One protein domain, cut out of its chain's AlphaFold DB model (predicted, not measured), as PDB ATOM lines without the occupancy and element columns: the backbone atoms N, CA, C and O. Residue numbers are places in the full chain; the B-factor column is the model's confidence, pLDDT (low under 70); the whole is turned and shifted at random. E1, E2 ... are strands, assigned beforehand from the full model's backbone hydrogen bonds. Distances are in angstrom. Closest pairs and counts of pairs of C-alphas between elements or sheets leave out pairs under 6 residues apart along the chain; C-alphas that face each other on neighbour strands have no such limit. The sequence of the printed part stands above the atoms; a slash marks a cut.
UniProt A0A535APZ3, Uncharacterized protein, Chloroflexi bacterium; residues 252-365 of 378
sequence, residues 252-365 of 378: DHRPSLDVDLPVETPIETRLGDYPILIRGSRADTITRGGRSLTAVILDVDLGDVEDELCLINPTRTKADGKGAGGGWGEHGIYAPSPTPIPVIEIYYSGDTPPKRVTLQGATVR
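What this domain is: This is residues 252 to 365 of the 378 residues of an uncharacterized protein of Chloroflexi bacterium (UniProt A0A535APZ3). Two strongly twisted, curled sheets of four strands pack partly face to face as an irregular sandwich, one made of E2, E3, E4 and E7, the other of E1, E8, E5 and E6; their edge strands come close on both sides, E1 to E2 and E6 to E7. The long hairpin of E3 and E4 bends away from this body, and its tip, residues 287 to 292, sticks out, while residues 325 to 342 make a long loop with no named element. The printed part has 114 residues, no named helix and eight named strands, E1 to E8 in order along the chain; the class is all strand. Both sheets are antiparallel, in the orders E2 - E3 - E4 - E7 and E1 - E8 - E5 - E6. The whole is compact, with a radius of gyration of the C-alphas of 13.4 A and spans of 41 by 29 by 25 A.

How they stand to each other: E2, residues 267 to 271, E3, residues 274 to 288, and E4, residues 291 to 301, form a meander, each strand the antiparallel neighbour of the one before. In the hairpin of E2 and E3, N 269 and O 276 are 2.9 A apart, within hydrogen-bond range. In the hairpin of E3 and E4, N 286 and O 293 are 2.8 A apart; E3 bends by 93 degrees at residue 285 and E4 by 67 degrees at residue 294. E7, residues 343 to 347, is the edge strand beside E4, with N 346 and O 296 2.8 A apart. In the other sheet, E8, residues 356 to 365, is an inner strand between E1, residues 252 to 260, and E5, residues 309 to 319. N 257 of E1 and O 359 are 2.9 A apart, and N 312 of E5 and O 363 are 2.8 A apart. E6, residues 322 to 324, forms a hairpin with E5, with N 319 and O 322 2.9 A apart. Between the sheets, the closest C-alphas of E1 and E2 are those of Leu 257 and Leu 271, 5.7 A apart, and those of E6 and E7 are Ala 324 and Tyr 347, 5.7 A apart. E4 and E8 are apart.

Where its parts are: E1 begins at C-alpha 252 at (8.653, 12.035, -8.378) and measures 22.7 A from first to last C-alpha. E3 measures 29.8 A and ends at C-alpha 288 at (10.167, 6.857, 19.570). E4 measures 27.9 A, E5 27.1 A and E8 27.1 A; E8 ends at C-alpha 365 at (2.167, 4.039, -6.357). E2, E6 and E7 measure 12.1 A, 6.1 A and 12.9 A.

The domain as a whole: The two C-alphas farthest apart, those of Glu 308 and Asp 351, are 41.6 A apart. The printed part has no cut. The link from E6 to E7 is long, with 18 residues; within it, residues 326 to 327 pair antiparallel with residues 345 to 346 of E7. Mean pLDDT of the printed part is 88.7; residue 289 and residues 329 to 336 are under 70.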
ATOM      1  N   ASP A 252       8.605  10.759  -7.674       91.50
ATOM      2  CA  ASP A 252       8.653  12.035  -8.378       91.50
ATOM      3  C   ASP A 252       9.357  13.056  -7.479       91.50
ATOM      4  O   ASP A 252       8.812  13.497  -6.473       91.50
ATOM      5  N   HIS A 253      10.593  13.425  -7.803       89.44
ATOM      6  CA  HIS A 253      11.412  14.311  -6.969       89.44
ATOM      7  C   HIS A 253      11.137  15.807  -7.207       89.44
ATOM      8  O   HIS A 253      11.638  16.651  -6.463       89.44
ATOM      9  N   ARG A 254      10.375  16.147  -8.252       91.00
ATOM     10  CA  ARG A 254      10.137  17.524  -8.703       91.00
ATOM     11  C   ARG A 254       9.121  18.313  -7.869       91.00
ATOM     12  O   ARG A 254       9.369  19.502  -7.659       91.00
ATOM     13  N   PRO A 255       7.982  17.746  -7.418       94.38
ATOM     14  CA  PRO A 255       6.954  18.547  -6.781       94.38
ATOM     15  C   PRO A 255       7.403  19.088  -5.427       94.38
ATOM     16  O   PRO A 255       8.135  18.447  -4.673       94.38
ATOM     17  N   SER A 256       6.933  20.290  -5.112       96.56
ATOM     18  CA  SER A 256       7.136  20.936  -3.823       96.56
ATOM     19  C   SER A 256       5.880  21.715  -3.466       96.56
ATOM     20  O   SER A 256       5.292  22.360  -4.333       96.56
ATOM     21  N   LEU A 257       5.492  21.680  -2.197       97.44
ATOM     22  CA  LEU A 257       4.338  22.402  -1.674       97.44
ATOM     23  C   LEU A 257       4.713  23.075  -0.357       97.44
ATOM     24  O   LEU A 257       5.140  22.397   0.576       97.44
ATOM     25  N   ASP A 258       4.518  24.387  -0.287       97.62
ATOM     26  CA  ASP A 258       4.608  25.146   0.957       97.62
ATOM     27  C   ASP A 258       3.234  25.205   1.629       97.62
ATOM     28  O   ASP A 258       2.225  25.494   0.986       97.62
ATOM     29  N   VAL A 259       3.213  24.947   2.934       97.69
ATOM     30  CA  VAL A 259       2.020  24.976   3.780       97.69
ATOM     31  C   VAL A 259       2.293  25.917   4.944       97.69
ATOM     32  O   VAL A 259       3.217  25.694   5.734       97.69
ATOM     33  N   ASP A 260       1.501  26.982   5.038       98.06
ATOM     34  CA  ASP A 260       1.549  27.905   6.168       98.06
ATOM     35  C   ASP A 260       0.849  27.286   7.391       98.06
ATOM     36  O   ASP A 260      -0.154  26.583   7.264       98.06
ATOM     37  N   LEU A 261       1.406  27.530   8.579       97.31
ATOM     38  CA  LEU A 261       0.951  26.973   9.850       97.31
ATOM     39  C   LEU A 261       0.469  28.076  10.814       97.31
ATOM     40  O   LEU A 261       1.037  29.173  10.820       97.31
ATOM     41  N   PRO A 262      -0.501  27.774  11.697       96.81
ATOM     42  CA  PRO A 262      -1.251  26.519  11.766       96.81
ATOM     43  C   PRO A 262      -2.300  26.399  10.647       96.81
ATOM     44  O   PRO A 262      -2.885  27.387  10.212       96.81
ATOM     45  N   VAL A 263      -2.576  25.168  10.218       97.88
ATOM     46  CA  VAL A 263      -3.739  24.839   9.388       97.88
ATOM     47  C   VAL A 263      -4.936  24.612  10.310       97.88
ATOM     48  O   VAL A 263      -5.055  23.555  10.933       97.88
ATOM     49  N   GLU A 264      -5.794  25.626  10.415       96.88
ATOM     50  CA  GLU A 264      -7.026  25.596  11.223       96.88
ATOM     51  C   GLU A 264      -8.266  25.233  10.395       96.88
ATOM     52  O   GLU A 264      -9.231  24.678  10.918       96.88
ATOM     53  N   THR A 265      -8.234  25.525   9.094       97.00
ATOM     54  CA  THR A 265      -9.279  25.170   8.131       97.00
ATOM     55  C   THR A 265      -8.711  24.219   7.085       97.00
ATOM     56  O   THR A 265      -7.609  24.493   6.604       97.00
ATOM     57  N   PRO A 266      -9.440  23.160   6.687       98.06
ATOM     58  CA  PRO A 266      -8.958  22.234   5.670       98.06
ATOM     59  C   PRO A 266      -8.568  22.932   4.362       98.06
ATOM     60  O   PRO A 266      -9.248  23.859   3.917       98.06
ATOM     61  N   ILE A 267      -7.475  22.476   3.748       97.88
ATOM     62  CA  ILE A 267      -6.916  23.026   2.509       97.88
ATOM     63  C   ILE A 267      -6.904  21.929   1.447       97.88
ATOM     64  O   ILE A 267      -6.150  20.963   1.561       97.88
ATOM     65  N   GLU A 268      -7.695  22.110   0.394       97.50
ATOM     66  CA  GLU A 268      -7.575  21.330  -0.839       97.50
ATOM     67  C   GLU A 268      -6.467  21.931  -1.706       97.50
ATOM     68  O   GLU A 268      -6.484  23.116  -2.044       97.50
ATOM     69  N   THR A 269      -5.465  21.125  -2.042       96.38
ATOM     70  CA  THR A 269      -4.303  21.572  -2.814       96.38
ATOM     71  C   THR A 269      -3.683  20.399  -3.574       96.38
ATOM     72  O   THR A 269      -4.297  19.341  -3.723       96.38
ATOM     73  N   ARG A 270      -2.484  20.584  -4.130       95.81
ATOM     74  CA  ARG A 270      -1.761  19.552  -4.872       95.81
ATOM     75  C   ARG A 270      -0.278  19.564  -4.533       95.81
ATOM     76  O   ARG A 270       0.331  20.626  -4.409       95.81
ATOM     77  N   LEU A 271       0.318  18.380  -4.461       95.69
ATOM     78  CA  LEU A 271       1.765  18.192  -4.475       95.69
ATOM     79  C   LEU A 271       2.164  17.774  -5.894       95.69
ATOM     80  O   LEU A 271       2.158  16.597  -6.227       95.69
ATOM     81  N   GLY A 272       2.454  18.746  -6.760       92.75
ATOM     82  CA  GLY A 272       2.589  18.487  -8.199       92.75
ATOM     83  C   GLY A 272       1.263  18.065  -8.820       92.75
ATOM     84  O   GLY A 272       0.259  18.765  -8.687       92.75
ATOM     85  N   ASP A 273       1.255  16.901  -9.465       90.75
ATOM     86  CA  ASP A 273       0.059  16.346 -10.097       90.75
ATOM     87  C   ASP A 273      -0.826  15.556  -9.122       90.75
ATOM     88  O   ASP A 273      -1.909  15.127  -9.512       90.75
ATOM     89  N   TYR A 274      -0.431  15.409  -7.855       93.75
ATOM     90  CA  TYR A 274      -1.164  14.604  -6.876       93.75
ATOM     91  C   TYR A 274      -2.073  15.489  -6.008       93.75
ATOM     92  O   TYR A 274      -1.555  16.359  -5.297       93.75
ATOM     93  N   PRO A 275      -3.409  15.326  -6.064       93.69
ATOM     94  CA  PRO A 275      -4.319  16.057  -5.190       93.69
ATOM     95  C   PRO A 275      -4.123  15.629  -3.736       93.69
ATOM     96  O   PRO A 275      -3.932  14.449  -3.455       93.69
ATOM     97  N   ILE A 276      -4.172  16.593  -2.818       95.62
ATOM     98  CA  ILE A 276      -4.118  16.335  -1.380       95.62
ATOM     99  C   ILE A 276      -5.118  17.228  -0.649       95.62
ATOM    100  O   ILE A 276      -5.348  18.377  -1.038       95.62
ATOM    101  N   LEU A 277      -5.652  16.724   0.457       97.44
ATOM    102  CA  LEU A 277      -6.409  17.514   1.420       97.44
ATOM    103  C   LEU A 277      -5.634  17.547   2.735       97.44
ATOM    104  O   LEU A 277      -5.443  16.522   3.383       97.44
ATOM    105  N   ILE A 278      -5.207  18.735   3.151       97.88
ATOM    106  CA  ILE A 278      -4.616  18.945   4.472       97.88
ATOM    107  C   ILE A 278      -5.757  19.311   5.410       97.88
ATOM    108  O   ILE A 278      -6.317  20.397   5.305       97.88
ATOM    109  N   ARG A 279      -6.126  18.402   6.309       98.12
ATOM    110  CA  ARG A 279      -7.288  18.562   7.193       98.12
ATOM    111  C   ARG A 279      -7.004  19.503   8.358       98.12
ATOM    112  O   ARG A 279      -7.902  20.209   8.805       98.12
ATOM    113  N   GLY A 280      -5.764  19.521   8.835       97.88
ATOM    114  CA  GLY A 280      -5.341  20.392   9.922       97.88
ATOM    115  C   GLY A 280      -3.903  20.147  10.355       97.88
ATOM    116  O   GLY A 280      -3.250  19.202   9.903       97.88
ATOM    117  N   SER A 281      -3.411  20.991  11.261       97.56
ATOM    118  CA  SER A 281      -2.082  20.837  11.859       97.56
ATOM    119  C   SER A 281      -2.108  20.984  13.375       97.56
ATOM    120  O   SER A 281      -2.869  21.795  13.901       97.56
ATOM    121  N   ARG A 282      -1.215  20.284  14.077       95.12
ATOM    122  CA  ARG A 282      -0.990  20.462  15.521       95.12
ATOM    123  C   ARG A 282       0.480  20.281  15.882       95.12
ATOM    124  O   ARG A 282       1.183  19.528  15.216       95.12
ATOM    125  N   ALA A 283       0.938  20.939  16.941       93.12
ATOM    126  CA  ALA A 283       2.230  20.632  17.551       93.12
ATOM    127  C   ALA A 283       2.065  19.477  18.550       93.12
ATOM    128  O   ALA A 283       1.076  19.441  19.281       93.12
ATOM    129  N   ASP A 284       3.017  18.549  18.578       91.38
ATOM    130  CA  ASP A 284       2.988  17.384  19.461       91.38
ATOM    131  C   ASP A 284       4.406  16.944  19.868       91.38
ATOM    132  O   ASP A 284       5.405  17.335  19.255       91.38
ATOM    133  N   THR A 285       4.498  16.119  20.911       88.81
ATOM    134  CA  THR A 285       5.734  15.446  21.325       88.81
ATOM    135  C   THR A 285       5.622  13.953  21.056       88.81
ATOM    136  O   THR A 285       4.879  13.229  21.712       88.81
ATOM    137  N   ILE A 286       6.427  13.475  20.115       84.94
ATOM    138  CA  ILE A 286       6.434  12.087  19.668       84.94
ATOM    139  C   ILE A 286       7.537  11.338  20.407       84.94
ATOM    140  O   ILE A 286       8.699  11.746  20.399       84.94
ATOM    141  N   THR A 287       7.186  10.216  21.036       80.88
ATOM    142  CA  THR A 287       8.156   9.354  21.721       80.88
ATOM    143  C   THR A 287       8.461   8.134  20.858       80.88
ATOM    144  O   THR A 287       7.597   7.290  20.649       80.88
ATOM    145  N   ARG A 288       9.700   8.012  20.362       73.38
ATOM    146  CA  ARG A 288      10.167   6.857  19.570       73.38
ATOM    147  C   ARG A 288      11.524   6.381  20.084       73.38
ATOM    148  O   ARG A 288      12.465   7.164  20.192       73.38
ATOM    149  N   GLY A 289      11.634   5.089  20.402       66.69
ATOM    150  CA  GLY A 289      12.898   4.474  20.839       66.69
ATOM    151  C   GLY A 289      13.524   5.141  22.072       66.69
ATOM    152  O   GLY A 289      14.734   5.345  22.107       66.69
ATOM    153  N   GLY A 290      12.699   5.555  23.043       74.81
ATOM    154  CA  GLY A 290      13.151   6.234  24.265       74.81
ATOM    155  C   GLY A 290      13.580   7.695  24.078       74.81
ATOM    156  O   GLY A 290      14.069   8.307  25.023       74.81
ATOM    157  N   ARG A 291      13.409   8.267  22.880       77.75
ATOM    158  CA  ARG A 291      13.651   9.688  22.602       77.75
ATOM    159  C   ARG A 291      12.327  10.418  22.431       77.75
ATOM    160  O   ARG A 291      11.452   9.929  21.720       77.75
ATOM    161  N   SER A 292      12.221  11.595  23.037       83.88
ATOM    162  CA  SER A 292      11.122  12.534  22.812       83.88
ATOM    163  C   SER A 292      11.540  13.559  21.763       83.88
ATOM    164  O   SER A 292      12.591  14.187  21.887       83.88
ATOM    165  N   LEU A 293      10.732  13.695  20.716       86.81
ATOM    166  CA  LEU A 293      10.946  14.596  19.589       86.81
ATOM    167  C   LEU A 293       9.749  15.537  19.474       86.81
ATOM    168  O   LEU A 293       8.609  15.081  19.425       86.81
ATOM    169  N   THR A 294       9.995  16.837  19.392       90.81
ATOM    170  CA  THR A 294       8.968  17.819  19.038       90.81
ATOM    171  C   THR A 294       8.678  17.765  17.542       90.81
ATOM    172  O   THR A 294       9.596  17.729  16.713       90.81
ATOM    173  N   ALA A 295       7.393  17.749  17.190       93.00
ATOM    174  CA  ALA A 295       6.929  17.626  15.818       93.00
ATOM    175  C   ALA A 295       5.732  18.539  15.542       93.00
ATOM    176  O   ALA A 295       4.902  18.780  16.417       93.00
ATOM    177  N   VAL A 296       5.621  19.014  14.301       94.88
ATOM    178  CA  VAL A 296       4.326  19.431  13.755       94.88
ATOM    179  C   VAL A 296       3.733  18.237  13.036       94.88
ATOM    180  O   VAL A 296       4.389  17.617  12.203       94.88
ATOM    181  N   ILE A 297       2.492  17.924  13.365       95.06
ATOM    182  CA  ILE A 297       1.718  16.862  12.754       95.06
ATOM    183  C   ILE A 297       0.730  17.495  11.779       95.06
ATOM    184  O   ILE A 297      -0.095  18.307  12.196       95.06
ATOM    185  N   LEU A 298       0.800  17.103  10.508       96.38
ATOM    186  CA  LEU A 298      -0.241  17.375   9.517       96.38
ATOM    187  C   LEU A 298      -1.162  16.161   9.409       96.38
ATOM    188  O   LEU A 298      -0.681  15.057   9.160       96.38
ATOM    189  N   ASP A 299      -2.464  16.372   9.578       96.19
ATOM    190  CA  ASP A 299      -3.498  15.396   9.217       96.19
ATOM    191  C   ASP A 299      -3.825  15.584   7.737       96.19
ATOM    192  O   ASP A 299      -4.136  16.701   7.304       96.19
ATOM    193  N   VAL A 300      -3.684  14.517   6.958       95.75
ATOM    194  CA  VAL A 300      -3.776  14.570   5.503       95.75
ATOM    195  C   VAL A 300      -4.638  13.447   4.949       95.75
ATOM    196  O   VAL A 300      -4.742  12.356   5.503       95.75
ATOM    197  N   ASP A 301      -5.233  13.735   3.803       94.88
ATOM    198  CA  ASP A 301      -5.827  12.770   2.894       94.88
ATOM    199  C   ASP A 301      -5.061  12.855   1.572       94.88
ATOM    200  O   ASP A 301      -5.004  13.927   0.957       94.88
ATOM    201  N   LEU A 302      -4.409  11.762   1.179       92.75
ATOM    202  CA  LEU A 302      -3.581  11.704  -0.031       92.75
ATOM    203  C   LEU A 302      -4.251  10.888  -1.153       92.75
ATOM    204  O   LEU A 302      -3.585  10.545  -2.130       92.75
ATOM    205  N   GLY A 303      -5.553  10.602  -1.021       87.19
ATOM    206  CA  GLY A 303      -6.340   9.851  -2.000       87.19
ATOM    207  C   GLY A 303      -6.498   8.368  -1.664       87.19
ATOM    208  O   GLY A 303      -6.167   7.923  -0.563       87.19
ATOM    209  N   ASP A 304      -7.025   7.606  -2.625       84.88
ATOM    210  CA  ASP A 304      -7.306   6.176  -2.471       84.88
ATOM    211  C   ASP A 304      -6.253   5.332  -3.207       84.88
ATOM    212  O   ASP A 304      -5.688   5.719  -4.231       84.88
ATOM    213  N   VAL A 305      -5.988   4.134  -2.695       80.31
ATOM    214  CA  VAL A 305      -5.138   3.129  -3.342       80.31
ATOM    215  C   VAL A 305      -5.713   2.597  -4.651       80.31
ATOM    216  O   VAL A 305      -4.974   1.986  -5.428       80.31
ATOM    217  N   GLU A 306      -7.013   2.779  -4.873       80.56
ATOM    218  CA  GLU A 306      -7.693   2.395  -6.109       80.56
ATOM    219  C   GLU A 306      -7.458   3.386  -7.263       80.56
ATOM    220  O   GLU A 306      -7.707   3.029  -8.419       80.56
ATOM    221  N   ASP A 307      -6.934   4.582  -6.985       83.50
ATOM    222  CA  ASP A 307      -6.594   5.561  -8.015       83.50
ATOM    223  C   ASP A 307      -5.452   5.055  -8.923       83.50
ATOM    224  O   ASP A 307      -4.584   4.283  -8.504       83.50
ATOM    225  N   GLU A 308      -5.427   5.491 -10.191       87.94
ATOM    226  CA  GLU A 308      -4.371   5.091 -11.142       87.94
ATOM    227  C   GLU A 308      -2.970   5.500 -10.662       87.94
ATOM    228  O   GLU A 308      -2.010   4.738 -10.789       87.94
ATOM    229  N   LEU A 309      -2.861   6.698 -10.087       90.69
ATOM    230  CA  LEU A 309      -1.664   7.212  -9.431       90.69
ATOM    231  C   LEU A 309      -2.043   7.663  -8.027       90.69
ATOM    232  O   LEU A 309      -2.844   8.578  -7.858       90.69
ATOM    233  N   CYS A 310      -1.425   7.043  -7.032       90.50
ATOM    234  CA  CYS A 310      -1.736   7.249  -5.628       90.50
ATOM    235  C   CYS A 310      -0.506   7.806  -4.898       90.50
ATOM    236  O   CYS A 310       0.578   7.209  -4.949       90.50
ATOM    237  N   LEU A 311      -0.648   8.954  -4.230       92.75
ATOM    238  CA  LEU A 311       0.421   9.535  -3.419       92.75
ATOM    239  C   LEU A 311       0.497   8.800  -2.078       92.75
ATOM    240  O   LEU A 311      -0.403   8.888  -1.252       92.75
ATOM    241  N   ILE A 312       1.610   8.110  -1.838       91.75
ATOM    242  CA  ILE A 312       1.831   7.372  -0.592       91.75
ATOM    243  C   ILE A 312       2.306   8.316   0.510       91.75
ATOM    244  O   ILE A 312       1.752   8.316   1.604       91.75
ATOM    245  N   ASN A 313       3.329   9.126   0.223       92.06
ATOM    246  CA  ASN A 313       3.896  10.115   1.139       92.06
ATOM    247  C   ASN A 313       4.783  11.114   0.374       92.06
ATOM    248  O   ASN A 313       5.324  10.767  -0.680       92.06
ATOM    249  N   PRO A 314       5.020  12.331   0.893       93.44
ATOM    250  CA  PRO A 314       6.091  13.173   0.374       93.44
ATOM    251  C   PRO A 314       7.457  12.561   0.704       93.44
ATOM    252  O   PRO A 314       7.633  11.935   1.748       93.44
ATOM    253  N   THR A 315       8.451  12.739  -0.160       89.19
ATOM    254  CA  THR A 315       9.774  12.119   0.040       89.19
ATOM    255  C   THR A 315      10.560  12.799   1.162       89.19
ATOM    256  O   THR A 315      11.337  12.160   1.874       89.19
ATOM    257  N   ARG A 316      10.402  14.119   1.312       91.12
ATOM    258  CA  ARG A 316      11.114  14.935   2.303       91.12
ATOM    259  C   ARG A 316      10.234  16.051   2.838       91.12
ATOM    260  O   ARG A 316       9.308  16.514   2.178       91.12
ATOM    261  N   THR A 317      10.608  16.537   4.013       93.12
ATOM    262  CA  THR A 317       9.957  17.663   4.676       93.12
ATOM    263  C   THR A 317      10.987  18.704   5.102       93.12
ATOM    264  O   THR A 317      12.128  18.386   5.453       93.12
ATOM    265  N   LYS A 318      10.591  19.976   5.076       94.06
ATOM    266  CA  LYS A 318      11.353  21.092   5.646       94.06
ATOM    267  C   LYS A 318      10.484  21.873   6.618       94.06
ATOM    268  O   LYS A 318       9.278  21.963   6.419       94.06
ATOM    269  N   ALA A 319      11.123  22.472   7.614       93.62
ATOM    270  CA  ALA A 319      10.512  23.387   8.571       93.62
ATOM    271  C   ALA A 319      11.217  24.746   8.458       93.62
ATOM    272  O   ALA A 319      12.442  24.814   8.591       93.62
ATOM    273  N   ASP A 320      10.469  25.806   8.138       93.94
ATOM    274  CA  ASP A 320      10.982  27.161   7.882       93.94
ATOM    275  C   ASP A 320      12.216  27.176   6.949       93.94
ATOM    276  O   ASP A 320      13.236  27.819   7.205       93.94
ATOM    277  N   GLY A 321      12.148  26.388   5.869       90.38
ATOM    278  CA  GLY A 321      13.207  26.263   4.860       90.38
ATOM    279  C   GLY A 321      14.406  25.389   5.255       90.38
ATOM    280  O   GLY A 321      15.245  25.091   4.402       90.38
ATOM    281  N   LYS A 322      14.493  24.922   6.507       89.75
ATOM    282  CA  LYS A 322      15.558  24.023   6.976       89.75
ATOM    283  C   LYS A 322      15.153  22.565   6.797       89.75
ATOM    284  O   LYS A 322      13.992  22.211   6.984       89.75
ATOM    285  N   GLY A 323      16.120  21.715   6.450       84.69
ATOM    286  CA  GLY A 323      15.906  20.268   6.394       84.69
ATOM    287  C   GLY A 323      15.385  19.757   7.735       84.69
ATOM    288  O   GLY A 323      16.024  19.980   8.761       84.69
ATOM    289  N   ALA A 324      14.230  19.100   7.709       82.69
ATOM    290  CA  ALA A 324      13.601  18.512   8.878       82.69
ATOM    291  C   ALA A 324      13.666  16.987   8.767       82.69
ATOM    292  O   ALA A 324      13.579  16.427   7.673       82.69
ATOM    293  N   GLY A 325      13.822  16.310   9.903       79.19
ATOM    294  CA  GLY A 325      13.502  14.888   9.950       79.19
ATOM    295  C   GLY A 325      11.994  14.707   9.772       79.19
ATOM    296  O   GLY A 325      11.220  15.591  10.137       79.19
ATOM    297  N   GLY A 326      11.590  13.572   9.213       79.62
ATOM    298  CA  GLY A 326      10.186  13.233   9.016       79.62
ATOM    299  C   GLY A 326       9.847  11.893   9.652       79.62
ATOM    300  O   GLY A 326      10.692  10.995   9.726       79.62
ATOM    301  N   GLY A 327       8.615  11.772  10.118       80.56
ATOM    302  CA  GLY A 327       7.967  10.517  10.468       80.56
ATOM    303  C   GLY A 327       6.608  10.439   9.782       80.56
ATOM    304  O   GLY A 327       6.059  11.448   9.349       80.56
ATOM    305  N   TRP A 328       6.067   9.235   9.658       79.94
ATOM    306  CA  TRP A 328       4.830   8.995   8.910       79.94
ATOM    307  C   TRP A 328       3.788   8.258   9.761       79.94
ATOM    308  O   TRP A 328       3.046   7.415   9.266       79.94
ATOM    309  N   GLY A 329       3.779   8.503  11.077       67.56
ATOM    310  CA  GLY A 329       2.931   7.760  12.010       67.56
ATOM    311  C   GLY A 329       3.421   6.334  12.276       67.56
ATOM    312  O   GLY A 329       4.596   5.999  12.069       67.56
ATOM    313  N   GLU A 330       2.510   5.501  12.779       59.75
ATOM    314  CA  GLU A 330       2.714   4.064  13.022       59.75
ATOM    315  C   GLU A 330       2.479   3.201  11.767       59.75
ATOM    316  O   GLU A 330       2.743   1.999  11.787       59.75
ATOM    317  N   HIS A 331       2.019   3.789  10.655       51.88
ATOM    318  CA  HIS A 331       1.546   3.044   9.490       51.88
ATOM    319  C   HIS A 331       2.423   3.197   8.235       51.88
ATOM    320  O   HIS A 331       2.802   4.286   7.818       51.88
ATOM    321  N   GLY A 332       2.653   2.062   7.570       54.09
ATOM    322  CA  GLY A 332       2.380   1.953   6.135       54.09
ATOM    323  C   GLY A 332       3.556   2.009   5.169       54.09
ATOM    324  O   GLY A 332       3.627   1.139   4.309       54.09
ATOM    325  N   ILE A 333       4.496   2.957   5.282       64.50
ATOM    326  CA  ILE A 333       5.470   3.128   4.178       64.50
ATOM    327  C   ILE A 333       6.402   1.918   4.006       64.50
ATOM    328  O   ILE A 333       6.799   1.583   2.899       64.50
ATOM    329  N   TYR A 334       6.701   1.205   5.094       64.44
ATOM    330  CA  TYR A 334       7.513  -0.014   5.057       64.44
ATOM    331  C   TYR A 334       6.682  -1.298   4.955       64.44
ATOM    332  O   TYR A 334       7.252  -2.391   4.977       64.44
ATOM    333  N   ALA A 335       5.353  -1.188   4.864       68.06
ATOM    334  CA  ALA A 335       4.495  -2.339   4.635       68.06
ATOM    335  C   ALA A 335       4.676  -2.860   3.194       68.06
ATOM    336  O   ALA A 335       5.069  -2.097   2.307       68.06
ATOM    337  N   PRO A 336       4.407  -4.151   2.935       65.81
ATOM    338  CA  PRO A 336       4.474  -4.683   1.576       65.81
ATOM    339  C   PRO A 336       3.459  -4.027   0.626       65.81
ATOM    340  O   PRO A 336       3.780  -3.723  -0.518       65.81
ATOM    341  N   SER A 337       2.266  -3.720   1.134       74.19
ATOM    342  CA  SER A 337       1.234  -2.967   0.424       74.19
ATOM    343  C   SER A 337       1.131  -1.553   1.012       74.19
ATOM    344  O   SER A 337       0.374  -1.331   1.963       74.19
ATOM    345  N   PRO A 338       1.958  -0.594   0.547       75.94
ATOM    346  CA  PRO A 338       1.940   0.760   1.079       75.94
ATOM    347  C   PRO A 338       0.614   1.441   0.730       75.94
ATOM    348  O   PRO A 338       0.167   1.431  -0.418       75.94
ATOM    349  N   THR A 339       0.007   2.054   1.738       85.12
ATOM    350  CA  THR A 339      -1.204   2.869   1.624       85.12
ATOM    351  C   THR A 339      -0.853   4.338   1.874       85.12
ATOM    352  O   THR A 339       0.134   4.611   2.567       85.12
ATOM    353  N   PRO A 340      -1.631   5.285   1.319       89.38
ATOM    354  CA  PRO A 340      -1.581   6.698   1.674       89.38
ATOM    355  C   PRO A 340      -1.463   6.919   3.175       89.38
ATOM    356  O   PRO A 340      -2.279   6.423   3.956       89.38
ATOM    357  N   ILE A 341      -0.441   7.666   3.593       90.75
ATOM    358  CA  ILE A 341      -0.285   7.982   5.009       90.75
ATOM    359  C   ILE A 341      -1.366   8.984   5.433       90.75
ATOM    360  O   ILE A 341      -1.582   9.979   4.742       90.75
ATOM    361  N   PRO A 342      -2.021   8.779   6.587       91.69
ATOM    362  CA  PRO A 342      -3.010   9.729   7.090       91.69
ATOM    363  C   PRO A 342      -2.357  10.920   7.805       91.69
ATOM    364  O   PRO A 342      -3.016  11.901   8.136       91.69
ATOM    365  N   VAL A 343      -1.062  10.811   8.128       92.75
ATOM    366  CA  VAL A 343      -0.360  11.757   8.992       92.75
ATOM    367  C   VAL A 343       1.083  11.954   8.540       92.75
ATOM    368  O   VAL A 343       1.817  10.986   8.347       92.75
ATOM    369  N   ILE A 344       1.511  13.215   8.467       93.56
ATOM    370  CA  ILE A 344       2.906  13.609   8.243       93.56
ATOM    371  C   ILE A 344       3.455  14.258   9.517       93.56
ATOM    372  O   ILE A 344       2.960  15.295   9.956       93.56
ATOM    373  N   GLU A 345       4.493  13.666  10.104       93.06
ATOM    374  CA  GLU A 345       5.196  14.182  11.279       93.06
ATOM    375  C   GLU A 345       6.459  14.921  10.829       93.06
ATOM    376  O   GLU A 345       7.317  14.353  10.155       93.06
ATOM    377  N   ILE A 346       6.601  16.186  11.216       93.31
ATOM    378  CA  ILE A 346       7.697  17.055  10.780       93.31
ATOM    379  C   ILE A 346       8.473  17.480  12.016       93.31
ATOM    380  O   ILE A 346       8.024  18.335  12.782       93.31
ATOM    381  N   TYR A 347       9.636  16.865  12.223       91.62
ATOM    382  CA  TYR A 347      10.461  17.120  13.398       91.62
ATOM    383  C   TYR A 347      11.174  18.461  13.281       91.62
ATOM    384  O   TYR A 347      11.788  18.771  12.257       91.62
ATOM    385  N   TYR A 348      11.167  19.229  14.364       88.44
ATOM    386  CA  TYR A 348      11.875  20.500  14.433       88.44
ATOM    387  C   TYR A 348      12.613  20.647  15.761       88.44
ATOM    388  O   TYR A 348      12.275  20.041  16.776       88.44
ATOM    389  N   SER A 349      13.664  21.460  15.736       83.25
ATOM    390  CA  SER A 349      14.474  21.782  16.905       83.25
ATOM    391  C   SER A 349      14.076  23.144  17.473       83.25
ATOM    392  O   SER A 349      14.000  24.108  16.711       83.25
ATOM    393  N   GLY A 350      13.935  23.242  18.795       80.69
ATOM    394  CA  GLY A 350      13.645  24.490  19.510       80.69
ATOM    395  C   GLY A 350      12.225  24.556  20.070       80.69
ATOM    396  O   GLY A 350      11.403  23.679  19.817       80.69
ATOM    397  N   ASP A 351      11.948  25.617  20.828       79.81
ATOM    398  CA  ASP A 351      10.707  25.744  21.609       79.81
ATOM    399  C   ASP A 351       9.548  26.364  20.817       79.81
ATOM    400  O   ASP A 351       8.403  26.360  21.260       79.81
ATOM    401  N   THR A 352       9.835  26.932  19.644       85.69
ATOM    402  CA  THR A 352       8.831  27.585  18.796       85.69
ATOM    403  C   THR A 352       8.467  26.674  17.625       85.69
ATOM    404  O   THR A 352       9.370  26.294  16.875       85.69
ATOM    405  N   PRO A 353       7.177  26.334  17.437       89.81
ATOM    406  CA  PRO A 353       6.728  25.618  16.251       89.81
ATOM    407  C   PRO A 353       7.066  26.392  14.966       89.81
ATOM    408  O   PRO A 353       6.999  27.627  14.968       89.81
ATOM    409  N   PRO A 354       7.414  25.698  13.868       93.88
ATOM    410  CA  PRO A 354       7.660  26.346  12.588       93.88
ATOM    411  C   PRO A 354       6.405  27.053  12.080       93.88
ATOM    412  O   PRO A 354       5.281  26.620  12.338       93.88
ATOM    413  N   LYS A 355       6.599  28.137  11.328       96.44
ATOM    414  CA  LYS A 355       5.495  28.897  10.716       96.44
ATOM    415  C   LYS A 355       5.119  28.363   9.345       96.44
ATOM    416  O   LYS A 355       4.014  28.602   8.874       96.44
ATOM    417  N   ARG A 356       6.049  27.668   8.697       97.00
ATOM    418  CA  ARG A 356       5.854  27.060   7.391       97.00
ATOM    419  C   ARG A 356       6.517  25.702   7.337       97.00
ATOM    420  O   ARG A 356       7.634  25.512   7.825       97.00
ATOM    421  N   VAL A 357       5.856  24.781   6.660       96.75
ATOM    422  CA  VAL A 357       6.446  23.506   6.273       96.75
ATOM    423  C   VAL A 357       6.438  23.356   4.766       96.75
ATOM    424  O   VAL A 357       5.514  23.803   4.096       96.75
ATOM    425  N   THR A 358       7.481  22.727   4.234       97.06
ATOM    426  CA  THR A 358       7.564  22.394   2.810       97.06
ATOM    427  C   THR A 358       7.554  20.883   2.662       97.06
ATOM    428  O   THR A 358       8.425  20.208   3.215       97.06
ATOM    429  N   LEU A 359       6.610  20.359   1.887       96.25
ATOM    430  CA  LEU A 359       6.601  18.975   1.420       96.25
ATOM    431  C   LEU A 359       7.362  18.917   0.094       96.25
ATOM    432  O   LEU A 359       7.098  19.730  -0.791       96.25
ATOM    433  N   GLN A 360       8.325  18.006  -0.046       95.12
ATOM    434  CA  GLN A 360       9.170  17.898  -1.238       95.12
ATOM    435  C   GLN A 360       9.239  16.471  -1.762       95.12
ATOM    436  O   GLN A 360       9.503  15.534  -1.005       95.12
ATOM    437  N   GLY A 361       9.097  16.340  -3.077       94.31
ATOM    438  CA  GLY A 361       9.000  15.062  -3.758       94.31
ATOM    439  C   GLY A 361       7.752  14.282  -3.349       94.31
ATOM    440  O   GLY A 361       7.102  14.577  -2.349       94.31
ATOM    441  N   ALA A 362       7.430  13.264  -4.122       93.19
ATOM    442  CA  ALA A 362       6.294  12.388  -3.935       93.19
ATOM    443  C   ALA A 362       6.753  10.945  -4.122       93.19
ATOM    444  O   ALA A 362       7.341  10.601  -5.143       93.19
ATOM    445  N   THR A 363       6.461  10.097  -3.143       91.81
ATOM    446  CA  THR A 363       6.494   8.645  -3.311       91.81
ATOM    447  C   THR A 363       5.126   8.216  -3.811       91.81
ATOM    448  O   THR A 363       4.119   8.439  -3.140       91.81
ATOM    449  N   VAL A 364       5.091   7.637  -5.003       92.06
ATOM    450  CA  VAL A 364       3.864   7.379  -5.755       92.06
ATOM    451  C   VAL A 364       3.753   5.894  -6.021       92.06
ATOM    452  O   VAL A 364       4.737   5.248  -6.383       92.06
ATOM    453  N   ARG A 365       2.543   5.362  -5.875       91.06
ATOM    454  CA  ARG A 365       2.167   4.039  -6.357       91.06
ATOM    455  C   ARG A 365       1.361   4.210  -7.638       91.06
ATOM    456  O   ARG A 365       0.283   4.791  -7.611       91.06
TER     457      ARG A 365